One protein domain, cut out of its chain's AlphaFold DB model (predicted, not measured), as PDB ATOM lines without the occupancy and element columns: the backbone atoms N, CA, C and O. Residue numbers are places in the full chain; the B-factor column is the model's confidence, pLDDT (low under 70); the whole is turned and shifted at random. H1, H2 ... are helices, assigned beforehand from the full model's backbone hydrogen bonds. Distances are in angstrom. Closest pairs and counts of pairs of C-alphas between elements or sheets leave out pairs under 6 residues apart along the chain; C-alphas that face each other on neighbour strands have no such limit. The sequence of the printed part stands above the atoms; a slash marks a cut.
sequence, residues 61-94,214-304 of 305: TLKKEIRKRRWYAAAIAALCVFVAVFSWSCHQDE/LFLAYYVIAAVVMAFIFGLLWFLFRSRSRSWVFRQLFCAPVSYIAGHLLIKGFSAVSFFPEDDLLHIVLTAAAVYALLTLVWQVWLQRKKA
ATOM      1  N   THR A  61      45.735 -83.481 -33.293       78.44
ATOM      2  CA  THR A  61      45.294 -84.843 -32.946       78.44
ATOM      3  C   THR A  61      46.402 -85.872 -33.184       78.44
ATOM      4  O   THR A  61      46.694 -86.665 -32.287       78.44
ATOM      5  N   LEU A  62      47.128 -85.782 -34.306       78.94
ATOM      6  CA  LEU A  62      48.306 -86.617 -34.573       78.94
ATOM      7  C   LEU A  62      49.419 -86.421 -33.532       78.94
ATOM      8  O   LEU A  62      49.951 -87.398 -32.999       78.94
ATOM      9  N   LYS A  63      49.751 -85.171 -33.173       82.12
ATOM     10  CA  LYS A  63      50.749 -84.877 -32.127       82.12
ATOM     11  C   LYS A  63      50.354 -85.474 -30.772       82.12
ATOM     12  O   LYS A  63      51.215 -86.025 -30.081       82.12
ATOM     13  N   LYS A  64      49.072 -85.386 -30.391       83.94
ATOM     14  CA  LYS A  64      48.543 -85.969 -29.146       83.94
ATOM     15  C   LYS A  64      48.664 -87.495 -29.146       83.94
ATOM     16  O   LYS A  64      49.150 -88.052 -28.163       83.94
ATOM     17  N   GLU A  65      48.317 -88.158 -30.247       83.19
ATOM     18  CA  GLU A  65      48.373 -89.621 -30.340       83.19
ATOM     19  C   GLU A  65      49.819 -90.149 -30.326       83.19
ATOM     20  O   GLU A  65      50.128 -91.118 -29.628       83.19
ATOM     21  N   ILE A  66      50.748 -89.462 -31.005       83.31
ATOM     22  CA  ILE A  66      52.185 -89.786 -30.964       83.31
ATOM     23  C   ILE A  66      52.745 -89.591 -29.551       83.31
ATOM     24  O   ILE A  66      53.460 -90.458 -29.043       83.31
ATOM     25  N   ARG A  67      52.410 -88.473 -28.891       87.62
ATOM     26  CA  ARG A  67      52.839 -88.206 -27.512       87.62
ATOM     27  C   ARG A  67      52.313 -89.284 -26.564       87.62
ATOM     28  O   ARG A  67      53.087 -89.810 -25.773       87.62
ATOM     29  N   LYS A  68      51.040 -89.668 -26.683       86.56
ATOM     30  CA  LYS A  68      50.422 -90.733 -25.882       86.56
ATOM     31  C   LYS A  68      51.138 -92.078 -26.060       86.56
ATOM     32  O   LYS A  68      51.479 -92.720 -25.071       86.56
ATOM     33  N   ARG A  69      51.449 -92.472 -27.301       85.56
ATOM     34  CA  ARG A  69      52.219 -93.698 -27.591       85.56
ATOM     35  C   ARG A  69      53.628 -93.667 -26.993       85.56
ATOM     36  O   ARG A  69      54.073 -94.680 -26.460       85.56
ATOM     37  N   ARG A  70      54.310 -92.516 -27.042       88.62
ATOM     38  CA  ARG A  70      55.624 -92.330 -26.400       88.62
ATOM     39  C   ARG A  70      55.549 -92.487 -24.882       88.62
ATOM     40  O   ARG A  70      56.391 -93.177 -24.320       88.62
ATOM     41  N   TRP A  71      54.527 -91.921 -24.237       91.31
ATOM     42  CA  TRP A  71      54.308 -92.096 -22.798       91.31
ATOM     43  C   TRP A  71      54.019 -93.549 -22.420       91.31
ATOM     44  O   TRP A  71      54.602 -94.036 -21.458       91.31
ATOM     45  N   TYR A  72      53.198 -94.274 -23.191       92.00
ATOM     46  CA  TYR A  72      52.989 -95.708 -22.958       92.00
ATOM     47  C   TYR A  72      54.285 -96.512 -23.078       92.00
ATOM     48  O   TYR A  72      54.557 -97.353 -22.225       92.00
ATOM     49  N   ALA A  73      55.096 -96.250 -24.107       91.81
ATOM     50  CA  ALA A  73      56.378 -96.927 -24.283       91.81
ATOM     51  C   ALA A  73      57.347 -96.631 -23.125       91.81
ATOM     52  O   ALA A  73      57.958 -97.557 -22.598       91.81
ATOM     53  N   ALA A  74      57.436 -95.368 -22.694       94.38
ATOM     54  CA  ALA A  74      58.258 -94.969 -21.554       94.38
ATOM     55  C   ALA A  74      57.786 -95.625 -20.245       94.38
ATOM     56  O   ALA A  74      58.606 -96.150 -19.500       94.38
ATOM     57  N   ALA A  75      56.474 -95.659 -19.993       95.88
ATOM     58  CA  ALA A  75      55.900 -96.296 -18.809       95.88
ATOM     59  C   ALA A  75      56.148 -97.813 -18.784       95.88
ATOM     60  O   ALA A  75      56.516 -98.352 -17.745       95.88
ATOM     61  N   ILE A  76      55.997 -98.497 -19.924       96.06
ATOM     62  CA  ILE A  76      56.304 -99.931 -20.039       96.06
ATOM     63  C   ILE A  76      57.792-100.180 -19.773       96.06
ATOM     64  O   ILE A  76      58.121-101.055 -18.980       96.06
ATOM     65  N   ALA A  77      58.689 -99.398 -20.383       96.31
ATOM     66  CA  ALA A  77      60.126 -99.537 -20.159       96.31
ATOM     67  C   ALA A  77      60.496 -99.317 -18.683       96.31
ATOM     68  O   ALA A  77      61.209-100.136 -18.108       96.31
ATOM     69  N   ALA A  78      59.959 -98.268 -18.056       97.00
ATOM     70  CA  ALA A  78      60.188 -97.971 -16.644       97.00
ATOM     71  C   ALA A  78      59.700 -99.100 -15.726       97.00
ATOM     72  O   ALA A  78      60.422 -99.504 -14.822       97.00
ATOM     73  N   LEU A  79      58.510 -99.652 -15.981       97.44
ATOM     74  CA  LEU A  79      57.980-100.770 -15.204       97.44
ATOM     75  C   LEU A  79      58.789-102.061 -15.400       97.44
ATOM     76  O   LEU A  79      58.993-102.787 -14.434       97.44
ATOM     77  N   CYS A  80      59.275-102.351 -16.611       96.88
ATOM     78  CA  CYS A  80      60.150-103.506 -16.844       96.88
ATOM     79  C   CYS A  80      61.462-103.381 -16.059       96.88
ATOM     80  O   CYS A  80      61.888-104.344 -15.426       96.88
ATOM     81  N   VAL A  81      62.078-102.193 -16.077       97.62
ATOM     82  CA  VAL A  81      63.286-101.908 -15.290       97.62
ATOM     83  C   VAL A  81      62.988-102.020 -13.798       97.62
ATOM     84  O   VAL A  81      63.745-102.673 -13.091       97.62
ATOM     85  N   PHE A  82      61.871-101.452 -13.332       97.00
ATOM     86  CA  PHE A  82      61.446-101.562 -11.938       97.00
ATOM     87  C   PHE A  82      61.307-103.024 -11.513       97.00
ATOM     88  O   PHE A  82      61.939-103.422 -10.548       97.00
ATOM     89  N   VAL A  83      60.552-103.843 -12.256       97.06
ATOM     90  CA  VAL A  83      60.366-105.264 -11.925       97.06
ATOM     91  C   VAL A  83      61.705-106.001 -11.885       97.06
ATOM     92  O   VAL A  83      61.941-106.755 -10.947       97.06
ATOM     93  N   ALA A  84      62.594-105.772 -12.855       95.50
ATOM     94  CA  ALA A  84      63.889-106.447 -12.911       95.50
ATOM     95  C   ALA A  84      64.820-106.040 -11.756       95.50
ATOM     96  O   ALA A  84      65.344-106.906 -11.062       95.50
ATOM     97  N   VAL A  85      65.005-104.735 -11.536       95.56
ATOM     98  CA  VAL A  85      65.908-104.201 -10.503       95.56
ATOM     99  C   VAL A  85      65.367-104.477  -9.104       95.56
ATOM    100  O   VAL A  85      66.130-104.874  -8.230       95.56
ATOM    101  N   PHE A  86      64.061-104.312  -8.891       94.50
ATOM    102  CA  PHE A  86      63.432-104.574  -7.599       94.50
ATOM    103  C   PHE A  86      63.489-106.058  -7.240       94.50
ATOM    104  O   PHE A  86      63.886-106.390  -6.130       94.50
ATOM    105  N   SER A  87      63.172-106.950  -8.191       92.44
ATOM    106  CA  SER A  87      63.305-108.393  -7.950       92.44
ATOM    107  C   SER A  87      64.758-108.750  -7.641       92.44
ATOM    108  O   SER A  87      65.011-109.449  -6.670       92.44
ATOM    109  N   TRP A  88      65.719-108.226  -8.413       91.12
ATOM    110  CA  TRP A  88      67.148-108.431  -8.156       91.12
ATOM    111  C   TRP A  88      67.571-107.972  -6.754       91.12
ATOM    112  O   TRP A  88      68.234-108.729  -6.056       91.12
ATOM    113  N   SER A  89      67.168-106.770  -6.326       88.75
ATOM    114  CA  SER A  89      67.426-106.275  -4.964       88.75
ATOM    115  C   SER A  89      66.836-107.213  -3.917       88.75
ATOM    116  O   SER A  89      67.566-107.645  -3.038       88.75
ATOM    117  N   CYS A  90      65.582-107.647  -4.072       87.50
ATOM    118  CA  CYS A  90      64.966-108.588  -3.132       87.50
ATOM    119  C   CYS A  90      65.739-109.916  -3.016       87.50
ATOM    120  O   CYS A  90      65.801-110.484  -1.932       87.50
ATOM    121  N   HIS A  91      66.344-110.410  -4.106       84.50
ATOM    122  CA  HIS A  91      67.199-111.611  -4.076       84.50
ATOM    123  C   HIS A  91      68.540-111.372  -3.370       84.50
ATOM    124  O   HIS A  91      69.084-112.281  -2.743       84.50
ATOM    125  N   GLN A  92      69.092-110.163  -3.473       79.75
ATOM    126  CA  GLN A  92      70.329-109.795  -2.779       79.75
ATOM    127  C   GLN A  92      70.098-109.638  -1.277       79.75
ATOM    128  O   GLN A  92      70.904-110.116  -0.475       79.75
ATOM    129  N   ASP A  93      68.960-109.043  -0.933       75.00
ATOM    130  CA  ASP A  93      68.509-108.778   0.426       75.00
ATOM    131  C   ASP A  93      67.819-109.994   1.066       75.00
ATOM    132  O   ASP A  93      67.228-109.867   2.133       75.00
ATOM    133  N   GLU A  94      67.861-111.182   0.446       72.81
ATOM    134  CA  GLU A  94      67.221-112.367   1.014       72.81
ATOM    135  C   GLU A  94      67.982-112.842   2.261       72.81
ATOM    136  O   GLU A  94      69.139-113.272   2.196       72.81
ATOM    137  N   LEU A 214      54.034-122.232   6.047       73.38
ATOM    138  CA  LEU A 214      53.650-122.330   4.638       73.38
ATOM    139  C   LEU A 214      52.613-121.254   4.254       73.38
ATOM    140  O   LEU A 214      51.647-121.504   3.535       73.38
ATOM    141  N   PHE A 215      52.788-120.049   4.792       77.94
ATOM    142  CA  PHE A 215      51.843-118.945   4.729       77.94
ATOM    143  C   PHE A 215      51.581-118.510   3.283       77.94
ATOM    144  O   PHE A 215      50.428-118.366   2.884       77.94
ATOM    145  N   LEU A 216      52.635-118.389   2.466       85.75
ATOM    146  CA  LEU A 216      52.527-117.934   1.077       85.75
ATOM    147  C   LEU A 216      51.839-118.951   0.154       85.75
ATOM    148  O   LEU A 216      51.194-118.549  -0.816       85.75
ATOM    149  N   ALA A 217      51.909-120.254   0.455       88.62
ATOM    150  CA  ALA A 217      51.303-121.281  -0.398       88.62
ATOM    151  C   ALA A 217      49.783-121.120  -0.498       88.62
ATOM    152  O   ALA A 217      49.220-121.280  -1.581       88.62
ATOM    153  N   TYR A 218      49.120-120.748   0.602       90.12
ATOM    154  CA  TYR A 218      47.673-120.530   0.616       90.12
ATOM    155  C   TYR A 218      47.255-119.423  -0.359       90.12
ATOM    156  O   TYR A 218      46.278-119.581  -1.095       90.12
ATOM    157  N   TYR A 219      48.026-118.335  -0.429       92.06
ATOM    158  CA  TYR A 219      47.761-117.231  -1.350       92.06
ATOM    159  C   TYR A 219      48.022-117.614  -2.808       92.06
ATOM    160  O   TYR A 219      47.226-117.262  -3.678       92.06
ATOM    161  N   VAL A 220      49.087-118.374  -3.089       94.31
ATOM    162  CA  VAL A 220      49.373-118.871  -4.446       94.31
ATOM    163  C   VAL A 220      48.272-119.814  -4.923       94.31
ATOM    164  O   VAL A 220      47.773-119.651  -6.034       94.31
ATOM    165  N   ILE A 221      47.832-120.754  -4.081       94.94
ATOM    166  CA  ILE A 221      46.728-121.666  -4.411       94.94
ATOM    167  C   ILE A 221      45.445-120.873  -4.679       94.94
ATOM    168  O   ILE A 221      44.799-121.082  -5.709       94.94
ATOM    169  N   ALA A 222      45.098-119.921  -3.807       95.25
ATOM    170  CA  ALA A 222      43.939-119.056  -4.009       95.25
ATOM    171  C   ALA A 222      44.037-118.268  -5.329       95.25
ATOM    172  O   ALA A 222      43.063-118.197  -6.080       95.25
ATOM    173  N   ALA A 223      45.215-117.730  -5.656       96.44
ATOM    174  CA  ALA A 223      45.459-117.034  -6.914       96.44
ATOM    175  C   ALA A 223      45.308-117.960  -8.129       96.44
ATOM    176  O   ALA A 223      44.657-117.577  -9.097       96.44
ATOM    177  N   VAL A 224      45.826-119.190  -8.083       97.06
ATOM    178  CA  VAL A 224      45.676-120.176  -9.169       97.06
ATOM    179  C   VAL A 224      44.205-120.522  -9.400       97.06
ATOM    180  O   VAL A 224      43.739-120.498 -10.541       97.06
ATOM    181  N   VAL A 225      43.445-120.767  -8.329       97.94
ATOM    182  CA  VAL A 225      42.000-121.033  -8.412       97.94
ATOM    183  C   VAL A 225      41.256-119.832  -9.005       97.94
ATOM    184  O   VAL A 225      40.458-119.993  -9.930       97.94
ATOM    185  N   MET A 226      41.547-118.613  -8.542       96.88
ATOM    186  CA  MET A 226      40.948-117.389  -9.088       96.88
ATOM    187  C   MET A 226      41.315-117.162 -10.559       96.88
ATOM    188  O   MET A 226      40.447-116.803 -11.355       96.88
ATOM    189  N   ALA A 227      42.571-117.398 -10.947       96.88
ATOM    190  CA  ALA A 227      43.017-117.297 -12.334       96.88
ATOM    191  C   ALA A 227      42.270-118.296 -13.224       96.88
ATOM    192  O   ALA A 227      41.828-117.935 -14.313       96.88
ATOM    193  N   PHE A 228      42.056-119.523 -12.750       97.19
ATOM    194  CA  PHE A 228      41.269-120.515 -13.474       97.19
ATOM    195  C   PHE A 228      39.815-120.057 -13.666       97.19
ATOM    196  O   PHE A 228      39.320-120.039 -14.795       97.19
ATOM    197  N   ILE A 229      39.149-119.606 -12.598       96.62
ATOM    198  CA  ILE A 229      37.754-119.136 -12.648       96.62
ATOM    199  C   ILE A 229      37.611-117.924 -13.577       96.62
ATOM    200  O   ILE A 229      36.787-117.937 -14.494       96.62
ATOM    201  N   PHE A 230      38.415-116.875 -13.386       95.88
ATOM    202  CA  PHE A 230      38.339-115.676 -14.224       95.88
ATOM    203  C   PHE A 230      38.787-115.938 -15.661       95.88
ATOM    204  O   PHE A 230      38.238-115.331 -16.581       95.88
ATOM    205  N   GLY A 231      39.720-116.867 -15.876       95.12
ATOM    206  CA  GLY A 231      40.136-117.315 -17.202       95.12
ATOM    207  C   GLY A 231      39.001-118.015 -17.948       95.12
ATOM    208  O   GLY A 231      38.717-117.667 -19.096       95.12
ATOM    209  N   LEU A 232      38.285-118.927 -17.283       95.56
ATOM    210  CA  LEU A 232      37.087-119.568 -17.831       95.56
ATOM    211  C   LEU A 232      35.991-118.547 -18.143       95.56
ATOM    212  O   LEU A 232      35.442-118.551 -19.244       95.56
ATOM    213  N   LEU A 233      35.697-117.636 -17.211       94.44
ATOM    214  CA  LEU A 233      34.713-116.575 -17.433       94.44
ATOM    215  C   LEU A 233      35.110-115.691 -18.619       94.44
ATOM    216  O   LEU A 233      34.287-115.418 -19.493       94.44
ATOM    217  N   TRP A 234      36.375-115.283 -18.706       94.56
ATOM    218  CA  TRP A 234      36.858-114.501 -19.836       94.56
ATOM    219  C   TRP A 234      36.709-115.264 -21.156       94.56
ATOM    220  O   TRP A 234      36.225-114.685 -22.129       94.56
ATOM    221  N   PHE A 235      37.040-116.556 -21.188       93.81
ATOM    222  CA  PHE A 235      36.888-117.399 -22.372       93.81
ATOM    223  C   PHE A 235      35.423-117.532 -22.815       93.81
ATOM    224  O   PHE A 235      35.118-117.323 -23.992       93.81
ATOM    225  N   LEU A 236      34.508-117.813 -21.884       93.44
ATOM    226  CA  LEU A 236      33.075-117.971 -22.163       93.44
ATOM    227  C   LEU A 236      32.420-116.656 -22.610       93.44
ATOM    228  O   LEU A 236      31.592-116.640 -23.521       93.44
ATOM    229  N   PHE A 237      32.820-115.534 -22.010       92.00
ATOM    230  CA  PHE A 237      32.270-114.212 -22.311       92.00
ATOM    231  C   PHE A 237      33.115-113.409 -23.309       92.00
ATOM    232  O   PHE A 237      32.851-112.220 -23.506       92.00
ATOM    233  N   ARG A 238      34.089-114.031 -23.994       87.12
ATOM    234  CA  ARG A 238      35.023-113.339 -24.907       87.12
ATOM    235  C   ARG A 238      34.341-112.581 -26.047       87.12
ATOM    236  O   ARG A 238      34.885-111.592 -26.526       87.12
ATOM    237  N   SER A 239      33.160-113.034 -26.472       81.69
ATOM    238  CA  SER A 239      32.360-112.429 -27.548       81.69
ATOM    239  C   SER A 239      31.435-111.302 -27.077       81.69
ATOM    240  O   SER A 239      30.823-110.627 -27.901       81.69
ATOM    241  N   ARG A 240      31.300-111.084 -25.763       87.69
ATOM    242  CA  ARG A 240      30.433-110.037 -25.203       87.69
ATOM    243  C   ARG A 240      31.176-108.705 -25.106       87.69
ATOM    244  O   ARG A 240      32.388-108.672 -24.907       87.69
ATOM    245  N   SER A 241      30.439-107.590 -25.149       81.75
ATOM    246  CA  SER A 241      31.026-106.235 -25.104       81.75
ATOM    247  C   SER A 241      31.834-105.943 -23.830       81.75
ATOM    248  O   SER A 241      32.741-105.115 -23.844       81.75
ATOM    249  N   ARG A 242      31.537-106.644 -22.728       84.88
ATOM    250  CA  ARG A 242      32.195-106.488 -21.419       84.88
ATOM    251  C   ARG A 242      33.340-107.481 -21.168       84.88
ATOM    252  O   ARG A 242      33.816-107.570 -20.041       84.88
ATOM    253  N   SER A 243      33.822-108.198 -22.190       87.31
ATOM    254  CA  SER A 243      34.937-109.155 -22.053       87.31
ATOM    255  C   SER A 243      36.216-108.530 -21.474       87.31
ATOM    256  O   SER A 243      37.000-109.212 -20.816       87.31
ATOM    257  N   TRP A 244      36.395-107.216 -21.651       86.88
ATOM    258  CA  TRP A 244      37.516-106.461 -21.095       86.88
ATOM    259  C   TRP A 244      37.576-106.485 -19.559       86.88
ATOM    260  O   TRP A 244      38.681-106.458 -19.020       86.88
ATOM    261  N   VAL A 245      36.429-106.573 -18.869       90.44
ATOM    262  CA  VAL A 245      36.352-106.634 -17.397       90.44
ATOM    263  C   VAL A 245      36.864-107.980 -16.899       90.44
ATOM    264  O   VAL A 245      37.720-108.025 -16.024       90.44
ATOM    265  N   PHE A 246      36.400-109.080 -17.498       91.50
ATOM    266  CA  PHE A 246      36.841-110.428 -17.124       91.50
ATOM    267  C   PHE A 246      38.332-110.635 -17.376       91.50
ATOM    268  O   PHE A 246      39.017-111.226 -16.551       91.50
ATOM    269  N   ARG A 247      38.859-110.073 -18.469       90.75
ATOM    270  CA  ARG A 247      40.303-110.037 -18.717       90.75
ATOM    271  C   ARG A 247      41.050-109.315 -17.596       90.75
ATOM    272  O   ARG A 247      42.077-109.796 -17.140       90.75
ATOM    273  N   GLN A 248      40.542-108.164 -17.160       92.56
ATOM    274  CA  GLN A 248      41.164-107.380 -16.098       92.56
ATOM    275  C   GLN A 248      41.162-108.139 -14.761       92.56
ATOM    276  O   GLN A 248      42.187-108.189 -14.086       92.56
ATOM    277  N   LEU A 249      40.045-108.796 -14.434       94.50
ATOM    278  CA  LEU A 249      39.930-109.678 -13.270       94.50
ATOM    279  C   LEU A 249      40.867-110.886 -13.358       94.50
ATOM    280  O   LEU A 249      41.433-111.269 -12.347       94.50
ATOM    281  N   PHE A 250      41.075-111.452 -14.551       95.56
ATOM    282  CA  PHE A 250      42.036-112.535 -14.781       95.56
ATOM    283  C   PHE A 250      43.494-112.078 -14.620       95.56
ATOM    284  O   PHE A 250      44.312-112.813 -14.074       95.56
ATOM    285  N   CYS A 251      43.833-110.861 -15.052       95.62
ATOM    286  CA  CYS A 251      45.197-110.346 -14.934       95.62
ATOM    287  C   CYS A 251      45.657-110.174 -13.479       95.62
ATOM    288  O   CYS A 251      46.853-110.287 -13.239       95.62
ATOM    289  N   ALA A 252      44.753-109.925 -12.525       95.69
ATOM    290  CA  ALA A 252      45.099-109.702 -11.117       95.69
ATOM    291  C   ALA A 252      45.693-110.939 -10.396       95.69
ATOM    292  O   ALA A 252      46.780-110.831  -9.825       95.69
ATOM    293  N   PRO A 253      45.072-112.136 -10.420       97.00
ATOM    294  CA  PRO A 253      45.699-113.327  -9.856       97.00
ATOM    295  C   PRO A 253      46.924-113.774 -10.664       97.00
ATOM    296  O   PRO A 253      47.898-114.239 -10.080       97.00
ATOM    297  N   VAL A 254      46.931-113.583 -11.990       97.25
ATOM    298  CA  VAL A 254      48.103-113.897 -12.827       97.25
ATOM    299  C   VAL A 254      49.307-113.039 -12.446       97.25
ATOM    300  O   VAL A 254      50.418-113.554 -12.351       97.25
ATOM    301  N   SER A 255      49.103-111.746 -12.189       97.62
ATOM    302  CA  SER A 255      50.186-110.869 -11.757       97.62
ATOM    303  C   SER A 255      50.690-111.212 -10.359       97.62
ATOM    304  O   SER A 255      51.888-111.101 -10.125       97.62
ATOM    305  N   TYR A 256      49.816-111.675  -9.455       97.25
ATOM    306  CA  TYR A 256      50.242-112.193  -8.150       97.25
ATOM    307  C   TYR A 256      51.133-113.430  -8.296       97.25
ATOM    308  O   TYR A 256      52.219-113.466  -7.726       97.25
ATOM    309  N   ILE A 257      50.719-114.410  -9.108       97.00
ATOM    310  CA  ILE A 257      51.510-115.626  -9.365       97.00
ATOM    311  C   ILE A 257      52.873-115.262  -9.968       97.00
ATOM    312  O   ILE A 257      53.898-115.770  -9.523       97.00
ATOM    313  N   ALA A 258      52.902-114.350 -10.945       96.94
ATOM    314  CA  ALA A 258      54.148-113.871 -11.534       96.94
ATOM    315  C   ALA A 258      55.035-113.142 -10.509       96.94
ATOM    316  O   ALA A 258      56.234-113.391 -10.467       96.94
ATOM    317  N   GLY A 259      54.456-112.284  -9.662       96.38
ATOM    318  CA  GLY A 259      55.180-111.613  -8.581       96.38
ATOM    319  C   GLY A 259      55.773-112.602  -7.577       96.38
ATOM    320  O   GLY A 259      56.937-112.473  -7.214       96.38
ATOM    321  N   HIS A 260      55.018-113.636  -7.198       95.06
ATOM    322  CA  HIS A 260      55.509-114.703  -6.328       95.06
ATOM    323  C   HIS A 260      56.699-115.438  -6.954       95.06
ATOM    324  O   HIS A 260      57.733-115.572  -6.312       95.06
ATOM    325  N   LEU A 261      56.594-115.837  -8.226       94.81
ATOM    326  CA  LEU A 261      57.689-116.498  -8.944       94.81
ATOM    327  C   LEU A 261      58.933-115.609  -9.083       94.81
ATOM    328  O   LEU A 261      60.048-116.114  -9.029       94.81
ATOM    329  N   LEU A 262      58.761-114.298  -9.266       94.31
ATOM    330  CA  LEU A 262      59.878-113.362  -9.405       94.31
ATOM    331  C   LEU A 262      60.616-113.117  -8.085       94.31
ATOM    332  O   LEU A 262      61.835-112.981  -8.111       94.31
ATOM    333  N   ILE A 263      59.899-113.079  -6.958       91.88
ATOM    334  CA  ILE A 263      60.481-112.805  -5.635       91.88
ATOM    335  C   ILE A 263      60.945-114.086  -4.934       91.88
ATOM    336  O   ILE A 263      62.066-114.144  -4.452       91.88
ATOM    337  N   LYS A 264      60.107-115.127  -4.895       89.50
ATOM    338  CA  LYS A 264      60.353-116.370  -4.140       89.50
ATOM    339  C   LYS A 264      60.652-117.597  -5.004       89.50
ATOM    340  O   LYS A 264      60.979-118.666  -4.481       89.50
ATOM    341  N   GLY A 265      60.526-117.489  -6.326       89.12
ATOM    342  CA  GLY A 265      60.641-118.647  -7.208       89.12
ATOM    343  C   GLY A 265      59.552-119.679  -6.914       89.12
ATOM    344  O   GLY A 265      58.372-119.349  -6.825       89.12
ATOM    345  N   PHE A 266      59.950-120.942  -6.770       87.06
ATOM    346  CA  PHE A 266      59.040-122.055  -6.468       87.06
ATOM    347  C   PHE A 266      58.882-122.329  -4.965       87.06
ATOM    348  O   PHE A 266      58.134-123.232  -4.588       87.06
ATOM    349  N   SER A 267      59.590-121.587  -4.107       82.38
ATOM    350  CA  SER A 267      59.491-121.757  -2.661       82.38
ATOM    351  C   SER A 267      58.297-120.985  -2.113       82.38
ATOM    352  O   SER A 267      58.173-119.783  -2.313       82.38
ATOM    353  N   ALA A 268      57.441-121.663  -1.356       79.56
ATOM    354  CA  ALA A 268      56.384-121.014  -0.585       79.56
ATOM    355  C   ALA A 268      56.748-120.846   0.901       79.56
ATOM    356  O   ALA A 268      55.910-120.421   1.700       79.56
ATOM    357  N   VAL A 269      57.979-121.211   1.275       79.56
ATOM    358  CA  VAL A 269      58.487-121.082   2.640       79.56
ATOM    359  C   VAL A 269      58.934-119.644   2.864       79.56
ATOM    360  O   VAL A 269      59.661-119.067   2.054       79.56
ATOM    361  N   SER A 270      58.485-119.061   3.972       76.56
ATOM    362  CA  SER A 270      58.823-117.698   4.354       76.56
ATOM    363  C   SER A 270      59.085-117.616   5.853       76.56
ATOM    364  O   SER A 270      58.285-118.091   6.661       76.56
ATOM    365  N   PHE A 271      60.212-116.996   6.200       70.56
ATOM    366  CA  PHE A 271      60.611-116.684   7.575       70.56
ATOM    367  C   PHE A 271      60.149-115.279   8.010       70.56
ATOM    368  O   PHE A 271      60.002-115.004   9.205       70.56
ATOM    369  N   PHE A 272      59.856-114.415   7.032       76.19
ATOM    370  CA  PHE A 272      59.385-113.038   7.195       76.19
ATOM    371  C   PHE A 272      58.143-112.819   6.309       76.19
ATOM    372  O   PHE A 272      58.222-112.180   5.260       76.19
ATOM    373  N   PRO A 273      56.984-113.396   6.685       77.31
ATOM    374  CA  PRO A 273      55.816-113.473   5.805       77.31
ATOM    375  C   PRO A 273      55.221-112.114   5.439       77.31
ATOM    376  O   PRO A 273      54.648-111.986   4.361       77.31
ATOM    377  N   GLU A 274      55.337-111.116   6.314       81.56
ATOM    378  CA  GLU A 274      54.812-109.768   6.074       81.56
ATOM    379  C   GLU A 274      55.631-109.033   5.009       81.56
ATOM    380  O   GLU A 274      55.063-108.549   4.025       81.56
ATOM    381  N   ASP A 275      56.957-109.039   5.159       82.38
ATOM    382  CA  ASP A 275      57.883-108.434   4.202       82.38
ATOM    383  C   ASP A 275      57.800-109.148   2.851       82.38
ATOM    384  O   ASP A 275      57.572-108.522   1.815       82.38
ATOM    385  N   ASP A 276      57.878-110.482   2.854       87.44
ATOM    386  CA  ASP A 276      57.777-111.290   1.638       87.44
ATOM    387  C   ASP A 276      56.452-111.045   0.896       87.44
ATOM    388  O   ASP A 276      56.435-110.901  -0.331       87.44
ATOM    389  N   LEU A 277      55.329-110.947   1.619       91.25
ATOM    390  CA  LEU A 277      54.033-110.640   1.019       91.25
ATOM    391  C   LEU A 277      54.014-109.236   0.401       91.25
ATOM    392  O   LEU A 277      53.489-109.075  -0.704       91.25
ATOM    393  N   LEU A 278      54.587-108.232   1.069       92.62
ATOM    394  CA  LEU A 278      54.663-106.865   0.555       92.62
ATOM    395  C   LEU A 278      55.480-106.799  -0.743       92.62
ATOM    396  O   LEU A 278      55.000-106.237  -1.733       92.62
ATOM    397  N   HIS A 279      56.664-107.421  -0.777       93.19
ATOM    398  CA  HIS A 279      57.511-107.490  -1.974       93.19
ATOM    399  C   HIS A 279      56.771-108.149  -3.151       93.19
ATOM    400  O   HIS A 279      56.772-107.628  -4.275       93.19
ATOM    401  N   ILE A 280      56.065-109.256  -2.888       94.94
ATOM    402  CA  ILE A 280      55.249-109.955  -3.889       94.94
ATOM    403  C   ILE A 280      54.119-109.056  -4.399       94.94
ATOM    404  O   ILE A 280      53.916-108.966  -5.610       94.94
ATOM    405  N   VAL A 281      53.387-108.375  -3.513       95.88
ATOM    406  CA  VAL A 281      52.260-107.503  -3.889       95.88
ATOM    407  C   VAL A 281      52.727-106.296  -4.704       95.88
ATOM    408  O   VAL A 281      52.089-105.966  -5.705       95.88
ATOM    409  N   LEU A 282      53.846-105.664  -4.340       96.81
ATOM    410  CA  LEU A 282      54.428-104.550  -5.098       96.81
ATOM    411  C   LEU A 282      54.845-104.986  -6.506       96.81
ATOM    412  O   LEU A 282      54.499-104.338  -7.499       96.81
ATOM    413  N   THR A 283      55.519-106.130  -6.602       96.94
ATOM    414  CA  THR A 283      55.930-106.710  -7.885       96.94
ATOM    415  C   THR A 283      54.710-107.088  -8.723       96.94
ATOM    416  O   THR A 283      54.636-106.759  -9.907       96.94
ATOM    417  N   ALA A 284      53.700-107.698  -8.104       97.44
ATOM    418  CA  ALA A 284      52.440-108.041  -8.749       97.44
ATOM    419  C   ALA A 284      51.697-106.802  -9.264       97.44
ATOM    420  O   ALA A 284      51.184-106.822 -10.380       97.44
ATOM    421  N   ALA A 285      51.666-105.702  -8.508       97.56
ATOM    422  CA  ALA A 285      51.053-104.452  -8.950       97.56
ATOM    423  C   ALA A 285      51.763-103.878 -10.191       97.56
ATOM    424  O   ALA A 285      51.099-103.468 -11.150       97.56
ATOM    425  N   ALA A 286      53.099-103.913 -10.218       97.62
ATOM    426  CA  ALA A 286      53.884-103.486 -11.375       97.62
ATOM    427  C   ALA A 286      53.661-104.396 -12.599       97.62
ATOM    428  O   ALA A 286      53.426-103.902 -13.705       97.62
ATOM    429  N   VAL A 287      53.645-105.720 -12.407       97.69
ATOM    430  CA  VAL A 287      53.340-106.698 -13.465       97.69
ATOM    431  C   VAL A 287      51.914-106.522 -13.989       97.69
ATOM    432  O   VAL A 287      51.685-106.547 -15.198       97.69
ATOM    433  N   TYR A 288      50.942-106.285 -13.111       97.56
ATOM    434  CA  TYR A 288      49.569-105.994 -13.504       97.56
ATOM    435  C   TYR A 288      49.497-104.732 -14.367       97.56
ATOM    436  O   TYR A 288      48.919-104.758 -15.457       97.56
ATOM    437  N   ALA A 289      50.142-103.644 -13.937       96.44
ATOM    438  CA  ALA A 289      50.231-102.419 -14.723       96.44
ATOM    439  C   ALA A 289      50.853-102.690 -16.106       96.44
ATOM    440  O   ALA A 289      50.263-102.309 -17.118       96.44
ATOM    441  N   LEU A 290      51.954-103.445 -16.181       96.44
ATOM    442  CA  LEU A 290      52.572-103.862 -17.447       96.44
ATOM    443  C   LEU A 290      51.593-104.594 -18.367       96.44
ATOM    444  O   LEU A 290      51.400-104.180 -19.511       96.44
ATOM    445  N   LEU A 291      50.929-105.641 -17.869       94.75
ATOM    446  CA  LEU A 291      49.962-106.424 -18.645       94.75
ATOM    447  C   LEU A 291      48.825-105.548 -19.188       94.75
ATOM    448  O   LEU A 291      48.361-105.730 -20.318       94.75
ATOM    449  N   THR A 292      48.383-104.562 -18.406       93.12
ATOM    450  CA  THR A 292      47.309-103.652 -18.817       93.12
ATOM    451  C   THR A 292      47.758-102.652 -19.878       93.12
ATOM    452  O   THR A 292      47.043-102.472 -20.867       93.12
ATOM    453  N   LEU A 293      48.942-102.055 -19.730       93.75
ATOM    454  CA  LEU A 293      49.490-101.088 -20.684       93.75
ATOM    455  C   LEU A 293      49.857-101.757 -22.011       93.75
ATOM    456  O   LEU A 293      49.474-101.259 -23.070       93.75
ATOM    457  N   VAL A 294      50.522-102.916 -21.969       92.38
ATOM    458  CA  VAL A 294      50.868-103.699 -23.169       92.38
ATOM    459  C   VAL A 294      49.607-104.045 -23.959       92.38
ATOM    460  O   VAL A 294      49.565-103.883 -25.180       92.38
ATOM    461  N   TRP A 295      48.540-104.445 -23.267       90.44
ATOM    462  CA  TRP A 295      47.268-104.725 -23.919       90.44
ATOM    463  C   TRP A 295      46.610-103.483 -24.527       90.44
ATOM    464  O   TRP A 295      46.093-103.548 -25.643       90.44
ATOM    465  N   GLN A 296      46.625-102.342 -23.828       88.81
ATOM    466  CA  GLN A 296      46.106-101.088 -24.382       88.81
ATOM    467  C   GLN A 296      46.843-100.707 -25.671       88.81
ATOM    468  O   GLN A 296      46.196-100.370 -26.665       88.81
ATOM    469  N   VAL A 297      48.171-100.838 -25.691       89.25
ATOM    470  CA  VAL A 297      48.990-100.599 -26.889       89.25
ATOM    471  C   VAL A 297      48.633-101.582 -28.009       89.25
ATOM    472  O   VAL A 297      48.487-101.168 -29.162       89.25
ATOM    473  N   TRP A 298      48.432-102.866 -27.696       87.31
ATOM    474  CA  TRP A 298      48.011-103.873 -28.675       87.31
ATOM    475  C   TRP A 298      46.643-103.547 -29.300       87.31
ATOM    476  O   TRP A 298      46.498-103.569 -30.523       87.31
ATOM    477  N   LEU A 299      45.659-103.147 -28.485       84.62
ATOM    478  CA  LEU A 299      44.346-102.710 -28.973       84.62
ATOM    479  C   LEU A 299      44.433-101.453 -29.848       84.62
ATOM    480  O   LEU A 299      43.726-101.363 -30.851       84.62
ATOM    481  N   GLN A 300      45.285-100.487 -29.490       82.00
ATOM    482  CA  GLN A 300      45.499 -99.286 -30.303       82.00
ATOM    483  C   GLN A 300      46.114 -99.617 -31.669       82.00
ATOM    484  O   GLN A 300      45.708 -99.026 -32.665       82.00
ATOM    485  N   ARG A 301      47.050-100.575 -31.737       79.44
ATOM    486  CA  ARG A 301      47.622-101.041 -33.011       79.44
ATOM    487  C   ARG A 301      46.570-101.704 -33.897       79.44
ATOM    488  O   ARG A 301      46.520-101.408 -35.082       79.44
ATOM    489  N   LYS A 302      45.696-102.535 -33.321       77.06
ATOM    490  CA  LYS A 302      44.641-103.236 -34.071       77.06
ATOM    491  C   LYS A 302      43.569-102.305 -34.651       77.06
ATOM    492  O   LYS A 302      42.942-102.664 -35.629       77.06
ATOM    493  N   LYS A 303      43.342-101.132 -34.048       73.81
ATOM    494  CA  LYS A 303      42.422-100.105 -34.577       73.81
ATOM    495  C   LYS A 303      43.037 -99.232 -35.678       73.81
ATOM    496  O   LYS A 303      42.306 -98.479 -36.307       73.81
ATOM    497  N   ALA A 304      44.361 -99.259 -35.830       63.66
ATOM    498  CA  ALA A 304      45.097 -98.438 -36.789       63.66
ATOM    499  C   ALA A 304      45.479 -99.195 -38.077       63.66
ATOM    500  O   ALA A 304      46.008 -98.569 -38.991       63.66
TER     501      ALA A 304
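What this domain is: This is residues 61 to 94 and 214 to 304 of the 305 residues of the protein "Anti-YlaC sigma factor" of uncultured bacterium Contig1468_n_1482_cl (UniProt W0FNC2). Four helices stand in a row, in the order H1, H4, H3, H2, and make a thin slab one helix after the next. The two long ones, H1 and H4, run side by side in opposite directions; H3 slants across H4, and H2 folds along the far side of H3. Residues 61 to 68 of H1 stick out at one end of the slab. The printed part has 125 residues with four named helices, H1, H2, H3 and H4 along the chain, and no named strand; the class is all helix. It is only just loose, close to compact, with a radius of gyration of the C-alphas of 16.8 A and spans of 53, 35 and 17 A.

How they stand to each other: H1, residues 61 to 92, touches H4, residues 273 to 302, at a shallow tilt of 27 degrees, opposite ways; the closest C-alphas are those of Ile 76 and Leu 290, 6.0 A apart. With residues 87 to 91 alone, H1 also touches residues 262 to 263 of H3, residues 243 to 264; the C-alphas of Ser 87 and Ile 263 are closest, at 5.7 A. H1, H3 and H4 form a bundle, a group of helices set side by side. H2, residues 215 to 236, is apart from H1. H2 and H3 are a helical hairpin at a shallow tilt of 27 degrees, and the C-alphas of Ala 223 and Pro 253 are closest, at 4.7 A. H3 and H4 are another hairpin, at a steep tilt of 43 degrees, with the C-alphas of Gly 259 and Ala 284 closest, at 4.5 A. H2 and H4 only just touch, with 3 pairs of C-alphas within 8 A, the closest being those of Phe 215 and Pro 273 at 6.8 A. Every O i to N i+4 pair is within hydrogen-bond range in H1 and H4; in H2 and in H3 it is 17 of 18.

Where its parts are: H1 begins at C-alpha 61, at (45.294, -84.843, -32.946), and is 46.5 A long from first to last C-alpha. H2 is 32.8 A long and begins at C-alpha 215, at (51.843, -118.945, 4.729). H3 is 31.9 A long. H4 is 42.7 A long and ends at C-alpha 302, at (44.641, -103.236, -34.071).

The domain as a whole: The two C-alphas farthest apart are those of Thr 61 and Phe 271, 53.8 A. Residues 95 to 213 are not printed, and C-alphas 94 and 214 are 17.2 A apart across this cut, which lies in the link from H1 to H2. The links from H2 to H3 and from H3 to H4 are short. The mean pLDDT of the printed part is 90.0, and residue 304 is under 70.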